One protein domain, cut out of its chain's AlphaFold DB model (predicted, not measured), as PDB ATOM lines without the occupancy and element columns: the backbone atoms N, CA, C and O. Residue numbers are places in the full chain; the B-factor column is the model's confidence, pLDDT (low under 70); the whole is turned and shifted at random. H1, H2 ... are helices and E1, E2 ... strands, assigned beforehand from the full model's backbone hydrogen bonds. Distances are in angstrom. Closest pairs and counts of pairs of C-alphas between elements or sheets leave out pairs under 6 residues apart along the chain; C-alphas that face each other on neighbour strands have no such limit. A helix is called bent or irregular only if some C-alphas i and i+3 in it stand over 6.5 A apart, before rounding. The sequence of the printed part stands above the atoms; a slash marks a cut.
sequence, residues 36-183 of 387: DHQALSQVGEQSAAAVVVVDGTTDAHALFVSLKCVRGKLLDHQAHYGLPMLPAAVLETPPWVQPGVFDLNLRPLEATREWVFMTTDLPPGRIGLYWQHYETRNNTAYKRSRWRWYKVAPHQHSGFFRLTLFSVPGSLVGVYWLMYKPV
ATOM      1  N   ASP A  36     495.749 407.923 245.200       56.53
ATOM      2  CA  ASP A  36     495.116 408.668 244.112       56.53
ATOM      3  C   ASP A  36     495.438 408.100 242.726       56.53
ATOM      4  O   ASP A  36     494.575 408.093 241.858       56.53
ATOM      5  N   HIS A  37     496.652 407.588 242.491       55.75
ATOM      6  CA  HIS A  37     497.009 406.928 241.231       55.75
ATOM      7  C   HIS A  37     496.175 405.663 241.010       55.75
ATOM      8  O   HIS A  37     495.632 405.458 239.923       55.75
ATOM      9  N   GLN A  38     496.022 404.844 242.053       54.59
ATOM     10  CA  GLN A  38     495.201 403.640 241.991       54.59
ATOM     11  C   GLN A  38     493.726 403.993 241.758       54.59
ATOM     12  O   GLN A  38     493.114 403.444 240.841       54.59
ATOM     13  N   ALA A  39     493.183 404.967 242.497       58.31
ATOM     14  CA  ALA A  39     491.805 405.431 242.336       58.31
ATOM     15  C   ALA A  39     491.544 406.046 240.945       58.31
ATOM     16  O   ALA A  39     490.588 405.677 240.266       58.31
ATOM     17  N   LEU A  40     492.418 406.935 240.463       57.69
ATOM     18  CA  LEU A  40     492.260 407.594 239.159       57.69
ATOM     19  C   LEU A  40     492.437 406.623 237.984       57.69
ATOM     20  O   LEU A  40     491.786 406.795 236.953       57.69
ATOM     21  N   SER A  41     493.247 405.570 238.136       53.06
ATOM     22  CA  SER A  41     493.367 404.513 237.122       53.06
ATOM     23  C   SER A  41     492.062 403.718 236.934       53.06
ATOM     24  O   SER A  41     491.771 403.259 235.821       53.06
ATOM     25  N   GLN A  42     491.260 403.594 238.002       53.66
ATOM     26  CA  GLN A  42     489.957 402.921 238.010       53.66
ATOM     27  C   GLN A  42     488.839 403.822 237.472       53.66
ATOM     28  O   GLN A  42     487.985 403.342 236.731       53.66
ATOM     29  N   VAL A  43     488.868 405.119 237.800       52.34
ATOM     30  CA  VAL A  43     487.877 406.112 237.334       52.34
ATOM     31  C   VAL A  43     488.069 406.461 235.849       52.34
ATOM     32  O   VAL A  43     487.112 406.826 235.163       52.34
ATOM     33  N   GLY A  44     489.285 406.304 235.312       53.31
ATOM     34  CA  GLY A  44     489.573 406.538 233.894       53.31
ATOM     35  C   GLY A  44     489.247 407.972 233.467       53.31
ATOM     36  O   GLY A  44     489.341 408.896 234.265       53.31
ATOM     37  N   GLU A  45     488.823 408.186 232.220       50.94
ATOM     38  CA  GLU A  45     488.563 409.529 231.662       50.94
ATOM     39  C   GLU A  45     487.384 410.290 232.301       50.94
ATOM     40  O   GLU A  45     487.159 411.453 231.971       50.94
ATOM     41  N   GLN A  46     486.643 409.679 233.232       45.47
ATOM     42  CA  GLN A  46     485.510 410.328 233.904       45.47
ATOM     43  C   GLN A  46     485.945 411.488 234.813       45.47
ATOM     44  O   GLN A  46     485.143 412.371 235.115       45.47
ATOM     45  N   SER A  47     487.214 411.518 235.233       57.53
ATOM     46  CA  SER A  47     487.792 412.641 235.970       57.53
ATOM     47  C   SER A  47     488.610 413.542 235.049       57.53
ATOM     48  O   SER A  47     489.517 413.097 234.339       57.53
ATOM     49  N   ALA A  48     488.381 414.854 235.146       56.81
ATOM     50  CA  ALA A  48     489.208 415.854 234.474       56.81
ATOM     51  C   ALA A  48     490.686 415.792 234.904       56.81
ATOM     52  O   ALA A  48     491.539 416.279 234.171       56.81
ATOM     53  N   ALA A  49     491.011 415.166 236.039       57.12
ATOM     54  CA  ALA A  49     492.381 414.975 236.513       57.12
ATOM     55  C   ALA A  49     492.991 413.621 236.107       57.12
ATOM     56  O   ALA A  49     494.207 413.471 236.106       57.12
ATOM     57  N   ALA A  50     492.185 412.637 235.713       57.69
ATOM     58  CA  ALA A  50     492.711 411.331 235.349       57.69
ATOM     59  C   ALA A  50     493.434 411.366 233.997       57.69
ATOM     60  O   ALA A  50     493.021 412.040 233.047       57.69
ATOM     61  N   VAL A  51     494.528 410.620 233.914       58.72
ATOM     62  CA  VAL A  51     495.322 410.462 232.701       58.72
ATOM     63  C   VAL A  51     495.246 409.007 232.276       58.72
ATOM     64  O   VAL A  51     495.629 408.112 233.026       58.72
ATOM     65  N   VAL A  52     494.768 408.780 231.056       52.59
ATOM     66  CA  VAL A  52     494.842 407.481 230.393       52.59
ATOM     67  C   VAL A  52     495.876 407.608 229.288       52.59
ATOM     68  O   VAL A  52     495.795 408.509 228.457       52.59
ATOM     69  N   VAL A  53     496.862 406.721 229.313       53.84
ATOM     70  CA  VAL A  53     497.883 406.614 228.276       53.84
ATOM     71  C   VAL A  53     497.767 405.208 227.697       53.84
ATOM     72  O   VAL A  53     497.808 404.231 228.447       53.84
ATOM     73  N   VAL A  54     497.544 405.127 226.387       43.59
ATOM     74  CA  VAL A  54     497.385 403.874 225.634       43.59
ATOM     75  C   VAL A  54     498.695 403.567 224.905       43.59
ATOM     76  O   VAL A  54     499.371 404.501 224.464       43.59
ATOM     77  N   ASP A  55     499.033 402.281 224.768       46.53
ATOM     78  CA  ASP A  55     500.125 401.789 223.918       46.53
ATOM     79  C   ASP A  55     500.201 402.534 222.574       46.53
ATOM     80  O   ASP A  55     499.183 402.782 221.924       46.53
ATOM     81  N   GLY A  56     501.419 402.862 222.129       49.72
ATOM     82  CA  GLY A  56     501.631 403.588 220.872       49.72
ATOM     83  C   GLY A  56     501.447 405.101 221.008       49.72
ATOM     84  O   GLY A  56     500.741 405.733 220.217       49.72
ATOM     85  N   THR A  57     502.099 405.706 222.004       61.62
ATOM     86  CA  THR A  57     501.974 407.141 222.268       61.62
ATOM     87  C   THR A  57     502.576 407.984 221.139       61.62
ATOM     88  O   THR A  57     503.779 408.005 220.878       61.62
ATOM     89  N   THR A  58     501.717 408.723 220.434       73.12
ATOM     90  CA  THR A  58     502.178 409.736 219.477       73.12
ATOM     91  C   THR A  58     502.725 410.952 220.223       73.12
ATOM     92  O   THR A  58     502.281 411.272 221.327       73.12
ATOM     93  N   ASP A  59     503.628 411.705 219.590       78.69
ATOM     94  CA  ASP A  59     504.116 412.987 220.124       78.69
ATOM     95  C   ASP A  59     502.976 413.943 220.512       78.69
ATOM     96  O   ASP A  59     503.098 414.694 221.480       78.69
ATOM     97  N   ALA A  60     501.876 413.921 219.754       79.69
ATOM     98  CA  ALA A  60     500.698 414.743 220.005       79.69
ATOM     99  C   ALA A  60     499.950 414.299 221.270       79.69
ATOM    100  O   ALA A  60     499.561 415.140 222.078       79.69
ATOM    101  N   HIS A  61     499.800 412.987 221.474       75.81
ATOM    102  CA  HIS A  61     499.178 412.443 222.678       75.81
ATOM    103  C   HIS A  61     500.043 412.694 223.922       75.81
ATOM    104  O   HIS A  61     499.545 413.196 224.930       75.81
ATOM    105  N   ALA A  62     501.356 412.455 223.825       81.62
ATOM    106  CA  ALA A  62     502.301 412.743 224.903       81.62
ATOM    107  C   ALA A  62     502.293 414.232 225.286       81.62
ATOM    108  O   ALA A  62     502.281 414.576 226.471       81.62
ATOM    109  N   LEU A  63     502.229 415.128 224.294       85.62
ATOM    110  CA  LEU A  63     502.079 416.565 224.518       85.62
ATOM    111  C   LEU A  63     500.761 416.887 225.235       85.62
ATOM    112  O   LEU A  63     500.781 417.604 226.232       85.62
ATOM    113  N   PHE A  64     499.632 416.360 224.759       81.69
ATOM    114  CA  PHE A  64     498.314 416.604 225.352       81.69
ATOM    115  C   PHE A  64     498.274 416.215 226.836       81.69
ATOM    116  O   PHE A  64     497.931 417.042 227.685       81.69
ATOM    117  N   VAL A  65     498.704 414.991 227.153       81.19
ATOM    118  CA  VAL A  65     498.780 414.478 228.527       81.19
ATOM    119  C   VAL A  65     499.690 415.353 229.387       81.19
ATOM    120  O   VAL A  65     499.314 415.750 230.492       81.19
ATOM    121  N   SER A  66     500.864 415.711 228.865       87.88
ATOM    122  CA  SER A  66     501.834 416.523 229.600       87.88
ATOM    123  C   SER A  66     501.301 417.919 229.909       87.88
ATOM    124  O   SER A  66     501.417 418.385 231.039       87.88
ATOM    125  N   LEU A  67     500.677 418.592 228.938       87.31
ATOM    126  CA  LEU A  67     500.130 419.934 229.147       87.31
ATOM    127  C   LEU A  67     498.948 419.931 230.111       87.31
ATOM    128  O   LEU A  67     498.859 420.841 230.932       87.31
ATOM    129  N   LYS A  68     498.078 418.917 230.046       83.25
ATOM    130  CA  LYS A  68     496.981 418.727 231.006       83.25
ATOM    131  C   LYS A  68     497.519 418.675 232.438       83.25
ATOM    132  O   LYS A  68     497.063 419.418 233.302       83.25
ATOM    133  N   CYS A  69     498.543 417.856 232.646       83.62
ATOM    134  CA  CYS A  69     499.198 417.661 233.930       83.62
ATOM    135  C   CYS A  69     499.910 418.923 234.445       83.62
ATOM    136  O   CYS A  69     499.689 419.350 235.576       83.62
ATOM    137  N   VAL A  70     500.751 419.542 233.610       87.94
ATOM    138  CA  VAL A  70     501.568 420.700 234.008       87.94
ATOM    139  C   VAL A  70     500.704 421.935 234.257       87.94
ATOM    140  O   VAL A  70     500.891 422.620 235.258       87.94
ATOM    141  N   ARG A  71     499.727 422.221 233.385       87.50
ATOM    142  CA  ARG A  71     498.808 423.361 233.575       87.50
ATOM    143  C   ARG A  71     497.915 423.161 234.786       87.50
ATOM    144  O   ARG A  71     497.669 424.105 235.524       87.50
ATOM    145  N   GLY A  72     497.477 421.928 234.999       84.25
ATOM    146  CA  GLY A  72     496.762 421.532 236.194       84.25
ATOM    147  C   GLY A  72     497.532 421.841 237.477       84.25
ATOM    148  O   GLY A  72     497.043 422.571 238.331       84.25
ATOM    149  N   LYS A  73     498.791 421.392 237.546       84.88
ATOM    150  CA  LYS A  73     499.710 421.686 238.657       84.88
ATOM    151  C   LYS A  73     500.062 423.168 238.825       84.88
ATOM    152  O   LYS A  73     500.457 423.565 239.920       84.88
ATOM    153  N   LEU A  74     499.968 423.964 237.759       86.06
ATOM    154  CA  LEU A  74     500.172 425.412 237.809       86.06
ATOM    155  C   LEU A  74     498.983 426.133 238.462       86.06
ATOM    156  O   LEU A  74     499.185 427.136 239.136       86.06
ATOM    157  N   LEU A  75     497.762 425.628 238.258       86.56
ATOM    158  CA  LEU A  75     496.544 426.169 238.866       86.56
ATOM    159  C   LEU A  75     496.366 425.693 240.309       86.56
ATOM    160  O   LEU A  75     495.977 426.474 241.171       86.56
ATOM    161  N   ASP A  76     496.662 424.419 240.561       83.81
ATOM    162  CA  ASP A  76     496.589 423.802 241.878       83.81
ATOM    163  C   ASP A  76     497.799 422.885 242.098       83.81
ATOM    164  O   ASP A  76     497.913 421.791 241.537       83.81
ATOM    165  N   HIS A  77     498.712 423.323 242.962       80.69
ATOM    166  CA  HIS A  77     499.909 422.561 243.307       80.69
ATOM    167  C   HIS A  77     499.595 421.213 243.974       80.69
ATOM    168  O   HIS A  77     500.401 420.280 243.861       80.69
ATOM    169  N   GLN A  78     498.430 421.070 244.612       78.75
ATOM    170  CA  GLN A  78     497.985 419.831 245.247       78.75
ATOM    171  C   GLN A  78     497.252 418.890 244.283       78.75
ATOM    172  O   GLN A  78     497.074 417.726 244.613       78.75
ATOM    173  N   ALA A  79     496.917 419.306 243.057       73.75
ATOM    174  CA  ALA A  79     496.176 418.458 242.125       73.75
ATOM    175  C   ALA A  79     496.931 417.164 241.762       73.75
ATOM    176  O   ALA A  79     498.107 417.194 241.384       73.75
ATOM    177  N   HIS A  80     496.260 416.014 241.832       71.56
ATOM    178  CA  HIS A  80     496.843 414.704 241.530       71.56
ATOM    179  C   HIS A  80     496.345 414.184 240.175       71.56
ATOM    180  O   HIS A  80     495.146 414.089 239.946       71.56
ATOM    181  N   TYR A  81     497.278 413.815 239.288       71.31
ATOM    182  CA  TYR A  81     496.982 413.338 237.923       71.31
ATOM    183  C   TYR A  81     497.269 411.844 237.725       71.31
ATOM    184  O   TYR A  81     497.259 411.340 236.604       71.31
ATOM    185  N   GLY A  82     497.589 411.138 238.814       65.75
ATOM    186  CA  GLY A  82     498.044 409.754 238.742       65.75
ATOM    187  C   GLY A  82     499.369 409.600 237.988       65.75
ATOM    188  O   GLY A  82     499.585 408.567 237.370       65.75
ATOM    189  N   LEU A  83     500.259 410.594 238.019       74.44
ATOM    190  CA  LEU A  83     501.652 410.435 237.596       74.44
ATOM    191  C   LEU A  83     502.556 410.458 238.835       74.44
ATOM    192  O   LEU A  83     502.342 411.312 239.702       74.44
ATOM    193  N   PRO A  84     503.551 409.561 238.943       75.81
ATOM    194  CA  PRO A  84     504.482 409.587 240.061       75.81
ATOM    195  C   PRO A  84     505.362 410.840 240.003       75.81
ATOM    196  O   PRO A  84     505.813 411.248 238.930       75.81
ATOM    197  N   MET A  85     505.623 411.433 241.167       81.88
ATOM    198  CA  MET A  85     506.627 412.484 241.339       81.88
ATOM    199  C   MET A  85     507.974 411.825 241.648       81.88
ATOM    200  O   MET A  85     508.109 411.164 242.677       81.88
ATOM    201  N   LEU A  86     508.966 412.005 240.776       84.56
ATOM    202  CA  LEU A  86     510.330 411.510 240.972       84.56
ATOM    203  C   LEU A  86     511.294 412.674 241.251       84.56
ATOM    204  O   LEU A  86     511.178 413.716 240.598       84.56
ATOM    205  N   PRO A  87     512.268 412.509 242.166       86.56
ATOM    206  CA  PRO A  87     513.323 413.497 242.379       86.56
ATOM    207  C   PRO A  87     514.165 413.730 241.118       86.56
ATOM    208  O   PRO A  87     514.471 412.785 240.391       86.56
ATOM    209  N   ALA A  88     514.642 414.963 240.913       84.19
ATOM    210  CA  ALA A  88     515.549 415.326 239.814       84.19
ATOM    211  C   ALA A  88     516.796 414.429 239.725       84.19
ATOM    212  O   ALA A  88     517.233 414.078 238.628       84.19
ATOM    213  N   ALA A  89     517.312 413.978 240.873       84.62
ATOM    214  CA  ALA A  89     518.468 413.087 240.978       84.62
ATOM    215  C   ALA A  89     518.294 411.741 240.242       84.62
ATOM    216  O   ALA A  89     519.281 411.139 239.817       84.62
ATOM    217  N   VAL A  90     517.052 411.283 240.033       86.50
ATOM    218  CA  VAL A  90     516.757 410.066 239.257       86.50
ATOM    219  C   VAL A  90     517.235 410.206 237.808       86.50
ATOM    220  O   VAL A  90     517.687 409.229 237.216       86.50
ATOM    221  N   LEU A  91     517.187 411.415 237.241       86.88
ATOM    222  CA  LEU A  91     517.658 411.704 235.881       86.88
ATOM    223  C   LEU A  91     519.178 411.889 235.799       86.88
ATOM    224  O   LEU A  91     519.753 411.776 234.716       86.88
ATOM    225  N   GLU A  92     519.822 412.160 236.935       86.88
ATOM    226  CA  GLU A  92     521.278 412.265 237.063       86.88
ATOM    227  C   GLU A  92     521.944 410.898 237.267       86.88
ATOM    228  O   GLU A  92     523.167 410.809 237.243       86.88
ATOM    229  N   THR A  93     521.155 409.834 237.437       84.62
ATOM    230  CA  THR A  93     521.640 408.459 237.591       84.62
ATOM    231  C   THR A  93     521.213 407.607 236.394       84.62
ATOM    232  O   THR A  93     520.080 407.720 235.919       84.62
ATOM    233  N   PRO A  94     522.073 406.712 235.879       84.88
ATOM    234  CA  PRO A  94     521.698 405.866 234.755       84.88
ATOM    235  C   PRO A  94     520.534 404.915 235.077       84.88
ATOM    236  O   PRO A  94     520.597 404.248 236.110       84.88
ATOM    237  N   PRO A  95     519.513 404.761 234.205       85.31
ATOM    238  CA  PRO A  95     518.315 403.965 234.510       85.31
ATOM    239  C   PRO A  95     518.584 402.518 234.956       85.31
ATOM    240  O   PRO A  95     517.913 402.006 235.840       85.31
ATOM    241  N   TRP A  96     519.609 401.864 234.406       82.12
ATOM    242  CA  TRP A  96     519.962 400.474 234.739       82.12
ATOM    243  C   TRP A  96     520.690 400.291 236.073       82.12
ATOM    244  O   TRP A  96     520.879 399.158 236.498       82.12
ATOM    245  N   VAL A  97     521.169 401.368 236.700       83.56
ATOM    246  CA  VAL A  97     521.769 401.304 238.046       83.56
ATOM    247  C   VAL A  97     520.675 401.369 239.120       83.56
ATOM    248  O   VAL A  97     520.917 401.054 240.279       83.56
ATOM    249  N   GLN A  98     519.448 401.716 238.722       80.56
ATOM    250  CA  GLN A  98     518.291 401.904 239.593       80.56
ATOM    251  C   GLN A  98     517.105 401.017 239.160       80.56
ATOM    252  O   GLN A  98     516.037 401.532 238.823       80.56
ATOM    253  N   PRO A  99     517.247 399.675 239.193       72.00
ATOM    254  CA  PRO A  99     516.182 398.750 238.785       72.00
ATOM    255  C   PRO A  99     514.915 398.861 239.650       72.00
ATOM    256  O   PRO A  99     513.835 398.506 239.196       72.00
ATOM    257  N   GLY A 100     515.026 399.395 240.874       72.31
ATOM    258  CA  GLY A 100     513.874 399.706 241.729       72.31
ATOM    259  C   GLY A 100     513.057 400.925 241.281       72.31
ATOM    260  O   GLY A 100     511.967 401.143 241.801       72.31
ATOM    261  N   VAL A 101     513.571 401.718 240.333       75.75
ATOM    262  CA  VAL A 101     512.876 402.871 239.737       75.75
ATOM    263  C   VAL A 101     512.459 402.561 238.300       75.75
ATOM    264  O   VAL A 101     511.314 402.799 237.938       75.75
ATOM    265  N   PHE A 102     513.355 402.003 237.482       81.75
ATOM    266  CA  PHE A 102     513.057 401.646 236.093       81.75
ATOM    267  C   PHE A 102     513.310 400.155 235.852       81.75
ATOM    268  O   PHE A 102     514.457 399.720 235.745       81.75
ATOM    269  N   ASP A 103     512.238 399.369 235.726       78.69
ATOM    270  CA  ASP A 103     512.337 397.945 235.388       78.69
ATOM    271  C   ASP A 103     512.618 397.757 233.893       78.69
ATOM    272  O   ASP A 103     511.725 397.883 233.058       78.69
ATOM    273  N   LEU A 104     513.855 397.429 233.538       80.38
ATOM    274  CA  LEU A 104     514.267 397.243 232.146       80.38
ATOM    275  C   LEU A 104     513.940 395.844 231.583       80.38
ATOM    276  O   LEU A 104     514.271 395.570 230.429       80.38
ATOM    277  N   ASN A 105     513.316 394.953 232.364       77.88
ATOM    278  CA  ASN A 105     512.978 393.598 231.927       77.88
ATOM    279  C   ASN A 105     511.662 393.582 231.138       77.88
ATOM    280  O   ASN A 105     510.563 393.644 231.698       77.88
ATOM    281  N   LEU A 106     511.779 393.488 229.817       72.75
ATOM    282  CA  LEU A 106     510.636 393.464 228.906       72.75
ATOM    283  C   LEU A 106     509.814 392.185 229.054       72.75
ATOM    284  O   LEU A 106     510.343 391.105 229.325       72.75
ATOM    285  N   ARG A 107     508.505 392.306 228.839       71.69
ATOM    286  CA  ARG A 107     507.604 391.149 228.739       71.69
ATOM    287  C   ARG A 107     507.744 390.481 227.360       71.69
ATOM    288  O   ARG A 107     508.168 391.146 226.420       71.69
ATOM    289  N   PRO A 108     507.323 389.212 227.182       58.38
ATOM    290  CA  PRO A 108     507.510 388.472 225.924       58.38
ATOM    291  C   PRO A 108     506.961 389.133 224.645       58.38
ATOM    292  O   PRO A 108     507.412 388.800 223.557       58.38
ATOM    293  N   LEU A 109     505.999 390.055 224.760       64.88
ATOM    294  CA  LEU A 109     505.385 390.776 223.634       64.88
ATOM    295  C   LEU A 109     505.772 392.265 223.584       64.88
ATOM    296  O   LEU A 109     505.221 393.027 222.795       64.88
ATOM    297  N   GLU A 110     506.687 392.703 224.446       66.19
ATOM    298  CA  GLU A 110     507.039 394.109 224.610       66.19
ATOM    299  C   GLU A 110     508.348 394.422 223.873       66.19
ATOM    300  O   GLU A 110     509.431 394.026 224.295       66.19
ATOM    301  N   ALA A 111     508.256 395.154 222.761       71.94
ATOM    302  CA  ALA A 111     509.427 395.557 221.973       71.94
ATOM    303  C   ALA A 111     510.122 396.818 222.521       71.94
ATOM    304  O   ALA A 111     511.300 397.064 222.257       71.94
ATOM    305  N   THR A 112     509.383 397.641 223.260       76.56
ATOM    306  CA  THR A 112     509.851 398.887 223.871       76.56
ATOM    307  C   THR A 112     509.124 399.094 225.181       76.56
ATOM    308  O   THR A 112     507.921 398.854 225.237       76.56
ATOM    309  N   ARG A 113     509.821 399.622 226.184       81.06
ATOM    310  CA  ARG A 113     509.206 400.045 227.441       81.06
ATOM    311  C   ARG A 113     509.223 401.552 227.555       81.06
ATOM    312  O   ARG A 113     510.237 402.179 227.249       81.06
ATOM    313  N   GLU A 114     508.121 402.132 228.007       80.56
ATOM    314  CA  GLU A 114     508.026 403.566 228.267       80.56
ATOM    315  C   GLU A 114     507.693 403.827 229.741       80.56
ATOM    316  O   GLU A 114     507.121 402.987 230.425       80.56
ATOM    317  N   TRP A 115     508.067 404.998 230.242       83.69
ATOM    318  CA  TRP A 115     507.690 405.500 231.557       83.69
ATOM    319  C   TRP A 115     507.305 406.960 231.434       83.69
ATOM    320  O   TRP A 115     507.946 407.724 230.709       83.69
ATOM    321  N   VAL A 116     506.300 407.356 232.207       83.88
ATOM    322  CA  VAL A 116     505.880 408.746 232.351       83.88
ATOM    323  C   VAL A 116     505.879 409.124 233.826       83.88
ATOM    324  O   VAL A 116     505.378 408.380 234.672       83.88
ATOM    325  N   PHE A 117     506.485 410.263 234.143       85.06
ATOM    326  CA  PHE A 117     506.597 410.767 235.509       85.06
ATOM    327  C   PHE A 117     506.765 412.286 235.526       85.06
ATOM    328  O   PHE A 117     507.075 412.914 234.513       85.06
ATOM    329  N   MET A 118     506.545 412.882 236.690       87.50
ATOM    330  CA  MET A 118     506.744 414.302 236.938       87.50
ATOM    331  C   MET A 118     508.010 414.528 237.754       87.50
ATOM    332  O   MET A 118     508.335 413.737 238.638       87.50
ATOM    333  N   THR A 119     508.690 415.642 237.512       88.69
ATOM    334  CA  THR A 119     509.870 416.034 238.288       88.69
ATOM    335  C   THR A 119     509.881 417.545 238.492       88.69
ATOM    336  O   THR A 119     509.389 418.304 237.650       88.69
ATOM    337  N   THR A 120     510.406 417.965 239.637       83.88
ATOM    338  CA  THR A 120     510.775 419.354 239.937       83.88
ATOM    339  C   THR A 120     512.203 419.618 239.446       83.88
ATOM    340  O   THR A 120     512.952 418.670 239.252       83.88
ATOM    341  N   ASP A 121     512.590 420.878 239.243       74.44
ATOM    342  CA  ASP A 121     513.925 421.292 238.758       74.44
ATOM    343  C   ASP A 121     514.210 420.927 237.288       74.44
ATOM    344  O   ASP A 121     514.752 419.876 236.940       74.44
ATOM    345  N   LEU A 122     513.826 421.836 236.384       77.38
ATOM    346  CA  LEU A 122     513.738 421.575 234.947       77.38
ATOM    347  C   LEU A 122     514.739 422.390 234.108       77.38
ATOM    348  O   LEU A 122     514.596 423.612 234.016       77.38
ATOM    349  N   PRO A 123     515.619 421.745 233.323       72.69
ATOM    350  CA  PRO A 123     516.157 420.399 233.512       72.69
ATOM    351  C   PRO A 123     517.187 420.355 234.667       72.69
ATOM    352  O   PRO A 123     517.791 421.385 234.972       72.69
ATOM    353  N   PRO A 124     517.458 419.174 235.254       76.69
ATOM    354  CA  PRO A 124     518.489 419.010 236.279       76.69
ATOM    355  C   PRO A 124     519.871 419.406 235.753       76.69
ATOM    356  O   PRO A 124     520.224 419.084 234.615       76.69
ATOM    357  N   GLY A 125     520.681 420.062 236.586       75.31
ATOM    358  CA  GLY A 125     521.977 420.611 236.176       75.31
ATOM    359  C   GLY A 125     522.962 419.563 235.645       75.31
ATOM    360  O   GLY A 125     523.742 419.863 234.742       75.31
ATOM    361  N   ARG A 126     522.911 418.318 236.146       79.50
ATOM    362  CA  ARG A 126     523.855 417.250 235.757       79.50
ATOM    363  C   ARG A 126     523.304 416.276 234.719       79.50
ATOM    364  O   ARG A 126     523.958 415.279 234.418       79.50
ATOM    365  N   ILE A 127     522.148 416.566 234.118       83.00
ATOM    366  CA  ILE A 127     521.534 415.686 233.110       83.00
ATOM    367  C   ILE A 127     522.493 415.393 231.939       83.00
ATOM    368  O   ILE A 127     522.560 414.268 231.448       83.00
ATOM    369  N   GLY A 128     523.312 416.375 231.545       77.81
ATOM    370  CA  GLY A 128     524.254 416.271 230.425       77.81
ATOM    371  C   GLY A 128     525.429 415.306 230.620       77.81
ATOM    372  O   GLY A 128     526.151 415.064 229.659       77.81
ATOM    373  N   LEU A 129     525.635 414.742 231.820       80.56
ATOM    374  CA  LEU A 129     526.698 413.753 232.063       80.56
ATOM    375  C   LEU A 129     526.461 412.439 231.314       80.56
ATOM    376  O   LEU A 129     527.407 411.784 230.882       80.56
ATOM    377  N   TYR A 130     525.194 412.060 231.173       81.25
ATOM    378  CA  TYR A 130     524.787 410.786 230.583       81.25
ATOM    379  C   TYR A 130     523.880 410.975 229.370       81.25
ATOM    380  O   TYR A 130     523.902 410.183 228.429       81.25
ATOM    381  N   TRP A 131     523.086 412.043 229.379       86.62
ATOM    382  CA  TRP A 131     522.086 412.310 228.362       86.62
ATOM    383  C   TRP A 131     522.622 413.265 227.300       86.62
ATOM    384  O   TRP A 131     522.925 414.426 227.580       86.62
ATOM    385  N   GLN A 132     522.651 412.817 226.046       88.56
ATOM    386  CA  GLN A 132     522.988 413.682 224.922       88.56
ATOM    387  C   GLN A 132     521.743 414.458 224.480       88.56
ATOM    388  O   GLN A 132     520.803 413.877 223.930       88.56
ATOM    389  N   HIS A 133     521.738 415.772 224.705       90.50
ATOM    390  CA  HIS A 133     520.706 416.667 224.179       90.50
ATOM    391  C   HIS A 133     520.790 416.730 222.649       90.50
ATOM    392  O   HIS A 133     521.888 416.781 222.097       90.50
ATOM    393  N   TYR A 134     519.646 416.694 221.961       91.25
ATOM    394  CA  TYR A 134     519.634 416.759 220.492       91.25
ATOM    395  C   TYR A 134     518.489 417.583 219.893       91.25
ATOM    396  O   TYR A 134     518.542 417.925 218.716       91.25
ATOM    397  N   GLU A 135     517.444 417.896 220.659       91.94
ATOM    398  CA  GLU A 135     516.319 418.684 220.156       91.94
ATOM    399  C   GLU A 135     515.723 419.527 221.283       91.94
ATOM    400  O   GLU A 135     515.443 419.032 222.376       91.94
ATOM    401  N   THR A 136     515.473 420.803 221.003       91.38
ATOM    402  CA  THR A 136     514.559 421.628 221.794       91.38
ATOM    403  C   THR A 136     513.584 422.299 220.846       91.38
ATOM    404  O   THR A 136     513.991 422.971 219.903       91.38
ATOM    405  N   ARG A 137     512.291 422.145 221.119       90.19
ATOM    406  CA  ARG A 137     511.232 422.956 220.525       90.19
ATOM    407  C   ARG A 137     510.674 423.864 221.599       90.19
ATOM    408  O   ARG A 137     510.317 423.396 222.676       90.19
ATOM    409  N   ASN A 138     510.605 425.150 221.306       89.81
ATOM    410  CA  ASN A 138     510.064 426.135 222.222       89.81
ATOM    411  C   ASN A 138     508.975 426.934 221.515       89.81
ATOM    412  O   ASN A 138     509.164 427.353 220.376       89.81
ATOM    413  N   ASN A 139     507.848 427.126 222.187       85.62
ATOM    414  CA  ASN A 139     506.787 428.024 221.760       85.62
ATOM    415  C   ASN A 139     506.205 428.725 223.000       85.62
ATOM    416  O   ASN A 139     506.479 428.339 224.134       85.62
ATOM    417  N   THR A 140     505.365 429.732 222.795       84.94
ATOM    418  CA  THR A 140     504.687 430.499 223.849       84.94
ATOM    419  C   THR A 140     503.884 429.617 224.806       84.94
ATOM    420  O   THR A 140     503.787 429.918 225.990       84.94
ATOM    421  N   ALA A 141     503.332 428.504 224.313       85.81
ATOM    422  CA  ALA A 141     502.494 427.609 225.101       85.81
ATOM    423  C   ALA A 141     503.270 426.542 225.894       85.81
ATOM    424  O   ALA A 141     502.759 426.073 226.913       85.81
ATOM    425  N   TYR A 142     504.436 426.100 225.406       90.81
ATOM    426  CA  TYR A 142     505.210 425.014 226.012       90.81
ATOM    427  C   TYR A 142     506.634 424.921 225.454       90.81
ATOM    428  O   TYR A 142     506.918 425.323 224.323       90.81
ATOM    429  N   LYS A 143     507.506 424.275 226.227       91.94
ATOM    430  CA  LYS A 143     508.849 423.864 225.832       91.94
ATOM    431  C   LYS A 143     508.938 422.340 225.841       91.94
ATOM    432  O   LYS A 143     508.542 421.689 226.804       91.94
ATOM    433  N   ARG A 144     509.472 421.768 224.763       92.75
ATOM    434  CA  ARG A 144     509.820 420.350 224.644       92.75
ATOM    435  C   ARG A 144     511.320 420.212 224.461       92.75
ATOM    436  O   ARG A 144     511.863 420.759 223.506       92.75
ATOM    437  N   SER A 145     511.976 419.431 225.303       91.94
ATOM    438  CA  SER A 145     513.401 419.117 225.161       91.94
ATOM    439  C   SER A 145     513.599 417.611 225.103       91.94
ATOM    440  O   SER A 145     512.900 416.868 225.789       91.94
ATOM    441  N   ARG A 146     514.522 417.152 224.254       93.44
ATOM    442  CA  ARG A 146     514.819 415.735 224.084       93.44
ATOM    443  C   ARG A 146     516.285 415.429 224.263       93.44
ATOM    444  O   ARG A 146     517.164 416.142 223.773       93.44
ATOM    445  N   TRP A 147     516.500 414.287 224.891       92.56
ATOM    446  CA  TRP A 147     517.795 413.680 225.051       92.56
ATOM    447  C   TRP A 147     517.752 412.226 224.625       92.56
ATOM    448  O   TRP A 147     516.703 411.574 224.617       92.56
ATOM    449  N   ARG A 148     518.921 411.717 224.272       90.50
ATOM    450  CA  ARG A 148     519.119 410.320 223.932       90.50
ATOM    451  C   ARG A 148     520.323 409.768 224.658       90.50
ATOM    452  O   ARG A 148     521.258 410.504 224.974       90.50
ATOM    453  N   TRP A 149     520.318 408.461 224.841       85.69
ATOM    454  CA  TRP A 149     521.490 407.744 225.292       85.69
ATOM    455  C   TRP A 149     521.547 406.360 224.657       85.69
ATOM    456  O   TRP A 149     520.545 405.656 224.568       85.69
ATOM    457  N   TYR A 150     522.734 405.977 224.204       79.31
ATOM    458  CA  TYR A 150     523.035 404.640 223.722       79.31
ATOM    459  C   TYR A 150     523.921 403.938 224.744       79.31
ATOM    460  O   TYR A 150     525.031 404.396 225.024       79.31
ATOM    461  N   LYS A 151     523.441 402.817 225.282       72.06
ATOM    462  CA  LYS A 151     524.236 401.947 226.143       72.06
ATOM    463  C   LYS A 151     524.686 400.734 225.340       72.06
ATOM    464  O   LYS A 151     523.867 399.897 224.962       72.06
ATOM    465  N   VAL A 152     525.994 400.607 225.149       62.91
ATOM    466  CA  VAL A 152     526.627 399.359 224.707       62.91
ATOM    467  C   VAL A 152     527.222 398.724 225.953       62.91
ATOM    468  O   VAL A 152     528.263 399.155 226.436       62.91
ATOM    469  N   ALA A 153     526.506 397.775 226.547       58.72
ATOM    470  CA  ALA A 153     526.969 397.073 227.736       58.72
ATOM    471  C   ALA A 153     527.003 395.574 227.476       58.72
ATOM    472  O   ALA A 153     526.127 395.082 226.765       58.72
ATOM    473  N   PRO A 154     527.974 394.855 228.057       55.88
ATOM    474  CA  PRO A 154     528.253 393.503 227.620       55.88
ATOM    475  C   PRO A 154     527.146 392.492 227.964       55.88
ATOM    476  O   PRO A 154     527.007 391.550 227.198       55.88
ATOM    477  N   HIS A 155     526.312 392.669 229.011       53.69
ATOM    478  CA  HIS A 155     525.530 391.508 229.497       53.69
ATOM    479  C   HIS A 155     524.083 391.661 230.013       53.69
ATOM    480  O   HIS A 155     523.553 390.638 230.430       53.69
ATOM    481  N   GLN A 156     523.371 392.805 229.969       62.56
ATOM    482  CA  GLN A 156     521.936 392.709 230.362       62.56
ATOM    483  C   GLN A 156     520.946 393.756 229.851       62.56
ATOM    484  O   GLN A 156     519.781 393.431 229.671       62.56
ATOM    485  N   HIS A 157     521.371 394.985 229.553       68.88
ATOM    486  CA  HIS A 157     520.440 396.037 229.109       68.88
ATOM    487  C   HIS A 157     521.067 396.943 228.046       68.88
ATOM    488  O   HIS A 157     521.022 398.168 228.162       68.88
ATOM    489  N   SER A 158     521.725 396.356 227.040       78.94
ATOM    490  CA  SER A 158     522.129 397.106 225.846       78.94
ATOM    491  C   SER A 158     520.890 397.680 225.176       78.94
ATOM    492  O   SER A 158     519.850 397.023 225.100       78.94
ATOM    493  N   GLY A 159     520.967 398.927 224.728       85.00
ATOM    494  CA  GLY A 159     519.793 399.559 224.158       85.00
ATOM    495  C   GLY A 159     519.906 401.048 223.915       85.00
ATOM    496  O   GLY A 159     520.897 401.708 224.241       85.00
ATOM    497  N   PHE A 160     518.832 401.553 223.328       87.75
ATOM    498  CA  PHE A 160     518.586 402.957 223.094       87.75
ATOM    499  C   PHE A 160     517.606 403.493 224.130       87.75
ATOM    500  O   PHE A 160     516.547 402.912 224.359       87.75
ATOM    501  N   PHE A 161     517.951 404.636 224.705       90.69
ATOM    502  CA  PHE A 161     517.096 405.400 225.591       90.69
ATOM    503  C   PHE A 161     516.758 406.741 224.952       90.69
ATOM    504  O   PHE A 161     517.637 407.434 224.428       90.69
ATOM    505  N   ARG A 162     515.493 407.141 225.053       91.81
ATOM    506  CA  ARG A 162     515.019 408.476 224.677       91.81
ATOM    507  C   ARG A 162     514.306 409.097 225.859       91.81
ATOM    508  O   ARG A 162     513.356 408.518 226.368       91.81
ATOM    509  N   LEU A 163     514.719 410.297 226.236       92.19
ATOM    510  CA  LEU A 163     514.072 411.091 227.268       92.19
ATOM    511  C   LEU A 163     513.455 412.335 226.629       92.19
ATOM    512  O   LEU A 163     514.138 413.068 225.916       92.19
ATOM    513  N   THR A 164     512.173 412.581 226.875       92.31
ATOM    514  CA  THR A 164     511.462 413.782 226.416       92.31
ATOM    515  C   THR A 164     510.879 414.515 227.611       92.31
ATOM    516  O   THR A 164     510.085 413.946 228.347       92.31
ATOM    517  N   LEU A 165     511.244 415.781 227.779       93.12
ATOM    518  CA  LEU A 165     510.649 416.695 228.747       93.12
ATOM    519  C   LEU A 165     509.623 417.577 228.049       93.12
ATOM    520  O   LEU A 165     509.943 418.191 227.030       93.12
ATOM    521  N   PHE A 166     508.453 417.718 228.659       93.06
ATOM    522  CA  PHE A 166     507.508 418.791 228.389       93.06
ATOM    523  C   PHE A 166     507.379 419.690 229.619       93.06
ATOM    524  O   PHE A 166     507.089 419.222 230.721       93.06
ATOM    525  N   SER A 167     507.566 420.991 229.424       92.38
ATOM    526  CA  SER A 167     507.366 422.009 230.453       92.38
ATOM    527  C   SER A 167     506.571 423.193 229.910       92.38
ATOM    528  O   SER A 167     506.500 423.426 228.702       92.38
ATOM    529  N   VAL A 168     505.942 423.940 230.812       90.94
ATOM    530  CA  VAL A 168     505.198 425.166 230.498       90.94
ATOM    531  C   VAL A 168     505.920 426.337 231.170       90.94
ATOM    532  O   VAL A 168     506.342 426.182 232.318       90.94
ATOM    533  N   PRO A 169     506.088 427.491 230.494       86.94
ATOM    534  CA  PRO A 169     506.665 428.679 231.120       86.94
ATOM    535  C   PRO A 169     505.947 429.033 232.430       86.94
ATOM    536  O   PRO A 169     504.720 429.057 232.474       86.94
ATOM    537  N   GLY A 170     506.707 429.280 233.499       84.38
ATOM    538  CA  GLY A 170     506.169 429.576 234.834       84.38
ATOM    539  C   GLY A 170     505.838 428.352 235.697       84.38
ATOM    540  O   GLY A 170     505.603 428.513 236.890       84.38
ATOM    541  N   SER A 171     505.870 427.133 235.148       86.75
ATOM    542  CA  SER A 171     505.742 425.910 235.949       86.75
ATOM    543  C   SER A 171     507.084 425.476 236.540       86.75
ATOM    544  O   SER A 171     508.091 425.416 235.834       86.75
ATOM    545  N   LEU A 172     507.068 425.082 237.815       85.94
ATOM    546  CA  LEU A 172     508.192 424.425 238.495       85.94
ATOM    547  C   LEU A 172     508.224 422.904 238.267       85.94
ATOM    548  O   LEU A 172     509.193 422.242 238.628       85.94
ATOM    549  N   VAL A 173     507.162 422.351 237.671       89.44
ATOM    550  CA  VAL A 173     506.992 420.917 237.408       89.44
ATOM    551  C   VAL A 173     506.964 420.651 235.909       89.44
ATOM    552  O   VAL A 173     506.341 421.387 235.136       89.44
ATOM    553  N   GLY A 174     507.656 419.595 235.495       91.44
ATOM    554  CA  GLY A 174     507.702 419.119 234.118       91.44
ATOM    555  C   GLY A 174     507.375 417.639 234.051       91.44
ATOM    556  O   GLY A 174     507.567 416.908 235.022       91.44
ATOM    557  N   VAL A 175     506.871 417.206 232.899       90.62
ATOM    558  CA  VAL A 175     506.537 415.802 232.642       90.62
ATOM    559  C   VAL A 175     507.605 415.197 231.744       90.62
ATOM    560  O   VAL A 175     507.892 415.720 230.663       90.62
ATOM    561  N   TYR A 176     508.177 414.089 232.199       91.06
ATOM    562  CA  TYR A 176     509.196 413.324 231.505       91.06
ATOM    563  C   TYR A 176     508.611 412.038 230.937       91.06
ATOM    564  O   TYR A 176     507.877 411.321 231.612       91.06
ATOM    565  N   TRP A 177     508.999 411.746 229.701       90.12
ATOM    566  CA  TRP A 177     508.737 410.497 229.001       90.12
ATOM    567  C   TRP A 177     510.069 409.818 228.733       90.12
ATOM    568  O   TRP A 177     510.879 410.330 227.955       90.12
ATOM    569  N   LEU A 178     510.302 408.688 229.386       89.00
ATOM    570  CA  LEU A 178     511.465 407.844 229.166       89.00
ATOM    571  C   LEU A 178     511.041 406.656 228.307       89.00
ATOM    572  O   LEU A 178     510.080 405.984 228.640       89.00
ATOM    573  N   MET A 179     511.759 406.378 227.228       87.88
ATOM    574  CA  MET A 179     511.583 405.177 226.415       87.88
ATOM    575  C   MET A 179     512.883 404.383 226.403       87.88
ATOM    576  O   MET A 179     513.957 404.970 226.254       87.88
ATOM    577  N   TYR A 180     512.769 403.066 226.544       87.31
ATOM    578  CA  TYR A 180     513.833 402.084 226.398       87.31
ATOM    579  C   TYR A 180     513.497 401.122 225.260       87.31
ATOM    580  O   TYR A 180     512.444 400.482 225.250       87.31
ATOM    581  N   LYS A 181     514.434 400.990 224.325       86.75
ATOM    582  CA  LYS A 181     514.423 399.970 223.283       86.75
ATOM    583  C   LYS A 181     515.668 399.095 223.444       86.75
ATOM    584  O   LYS A 181     516.778 399.629 223.342       86.75
ATOM    585  N   PRO A 182     515.526 397.784 223.684       83.88
ATOM    586  CA  PRO A 182     516.668 396.895 223.814       83.88
ATOM    587  C   PRO A 182     517.379 396.776 222.463       83.88
ATOM    588  O   PRO A 182     516.766 396.866 221.399       83.88
ATOM    589  N   VAL A 183     518.688 396.566 222.504       77.06
ATOM    590  CA  VAL A 183     519.453 396.092 221.350       77.06
ATOM    591  C   VAL A 183     519.728 394.623 221.617       77.06
ATOM    592  O   VAL A 183     520.508 394.309 222.521       77.06
TER     593      VAL A 183
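AT A GLANCE: This is residues 36 to 183 of the 387 residues of an uncharacterized protein of Brassica cretica (UniProt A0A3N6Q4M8). Picture one twisted sheet of five strands, with the long helix H2 packed on one of its faces and unnamed chain, among it residues 121 to 131, passing over the other face. The short helix H1 lies well away from the sheet. The printed part has 148 residues, with two named helices and then five named strands, in the order H1 H2 E1 E2 E3 E4 E5; the antiparallel sheet runs E1 E5 E4 E3 E2. The class is mixed, helices and strands, though under half of the residues are in named elements. The whole is compact, with a radius of gyration of the C-alphas of 15.4 A and spans of 46 by 33 by 25 A.

IN THESE COORDINATES: Start in the sheet, at C-alpha 113, (509.206, 400.045, 227.441), where E1, residues 113 to 120, begins. E5 is residues 173 to 182, 29.2 A long; look for its last C-alpha at (516.668, 396.895, 223.814). E4 is residues 159 to 167, 26.4 A; E3 is residues 142 to 151, 29.9 A; E2 is residues 132 to 139. Outside the sheet, H2 is residues 59 to 75, running 24.1 A from C-alpha 59 at (504.116, 412.987, 220.124). H1 is residues 36 to 46, 14.1 A, and is irregular: C-alphas 42 and 45 are 9.3 A apart.

HOW THE PARTS SIT: Begin at edge strand E1, antiparallel to E5 at 156 degrees; N 115 and O 178 are 2.8 A apart, within hydrogen-bond range. Beside E5 comes E4, antiparallel at 165 degrees, with N 164 and O 177 at 2.8 A; the two form a hairpin. E4 and E3 are another hairpin, at 165 degrees, with N 147 and O 163 at 2.8 A. E3 and edge strand E2 form a third, at 168 degrees, with N 144 and O 137 at 2.8 A. E2 E3 E4 E5 are a meander, each strand the antiparallel neighbour of the one before. H2 and the sheet make two layers, a helix on one face of a sheet. Its height over the sheet is 7.7 A, and it lies over E5 and E4, along the strands, at 26 degrees to E5 on the local plane. The closest C-alphas of H2 and E5 are those of Ser 66 and Val 175, 5.6 A apart. H1 is not on the sheet and is apart from H2. In H2 every O i to N i+4 pair is within hydrogen-bond range; in H1, 5 of 7 are.

THE WHOLE: The two C-alphas farthest apart, those of Leu 75 and Pro 154, are 46.9 A apart. The printed part has no cut. The links H1 to H2, H2 to E1 and E1 to E2 are long, with 12, 37 and 11 residues. The mean pLDDT of the printed part is 77.9; look for values under 70 at residues 36 to 57, 82, 108 to 110 and 152 to 157.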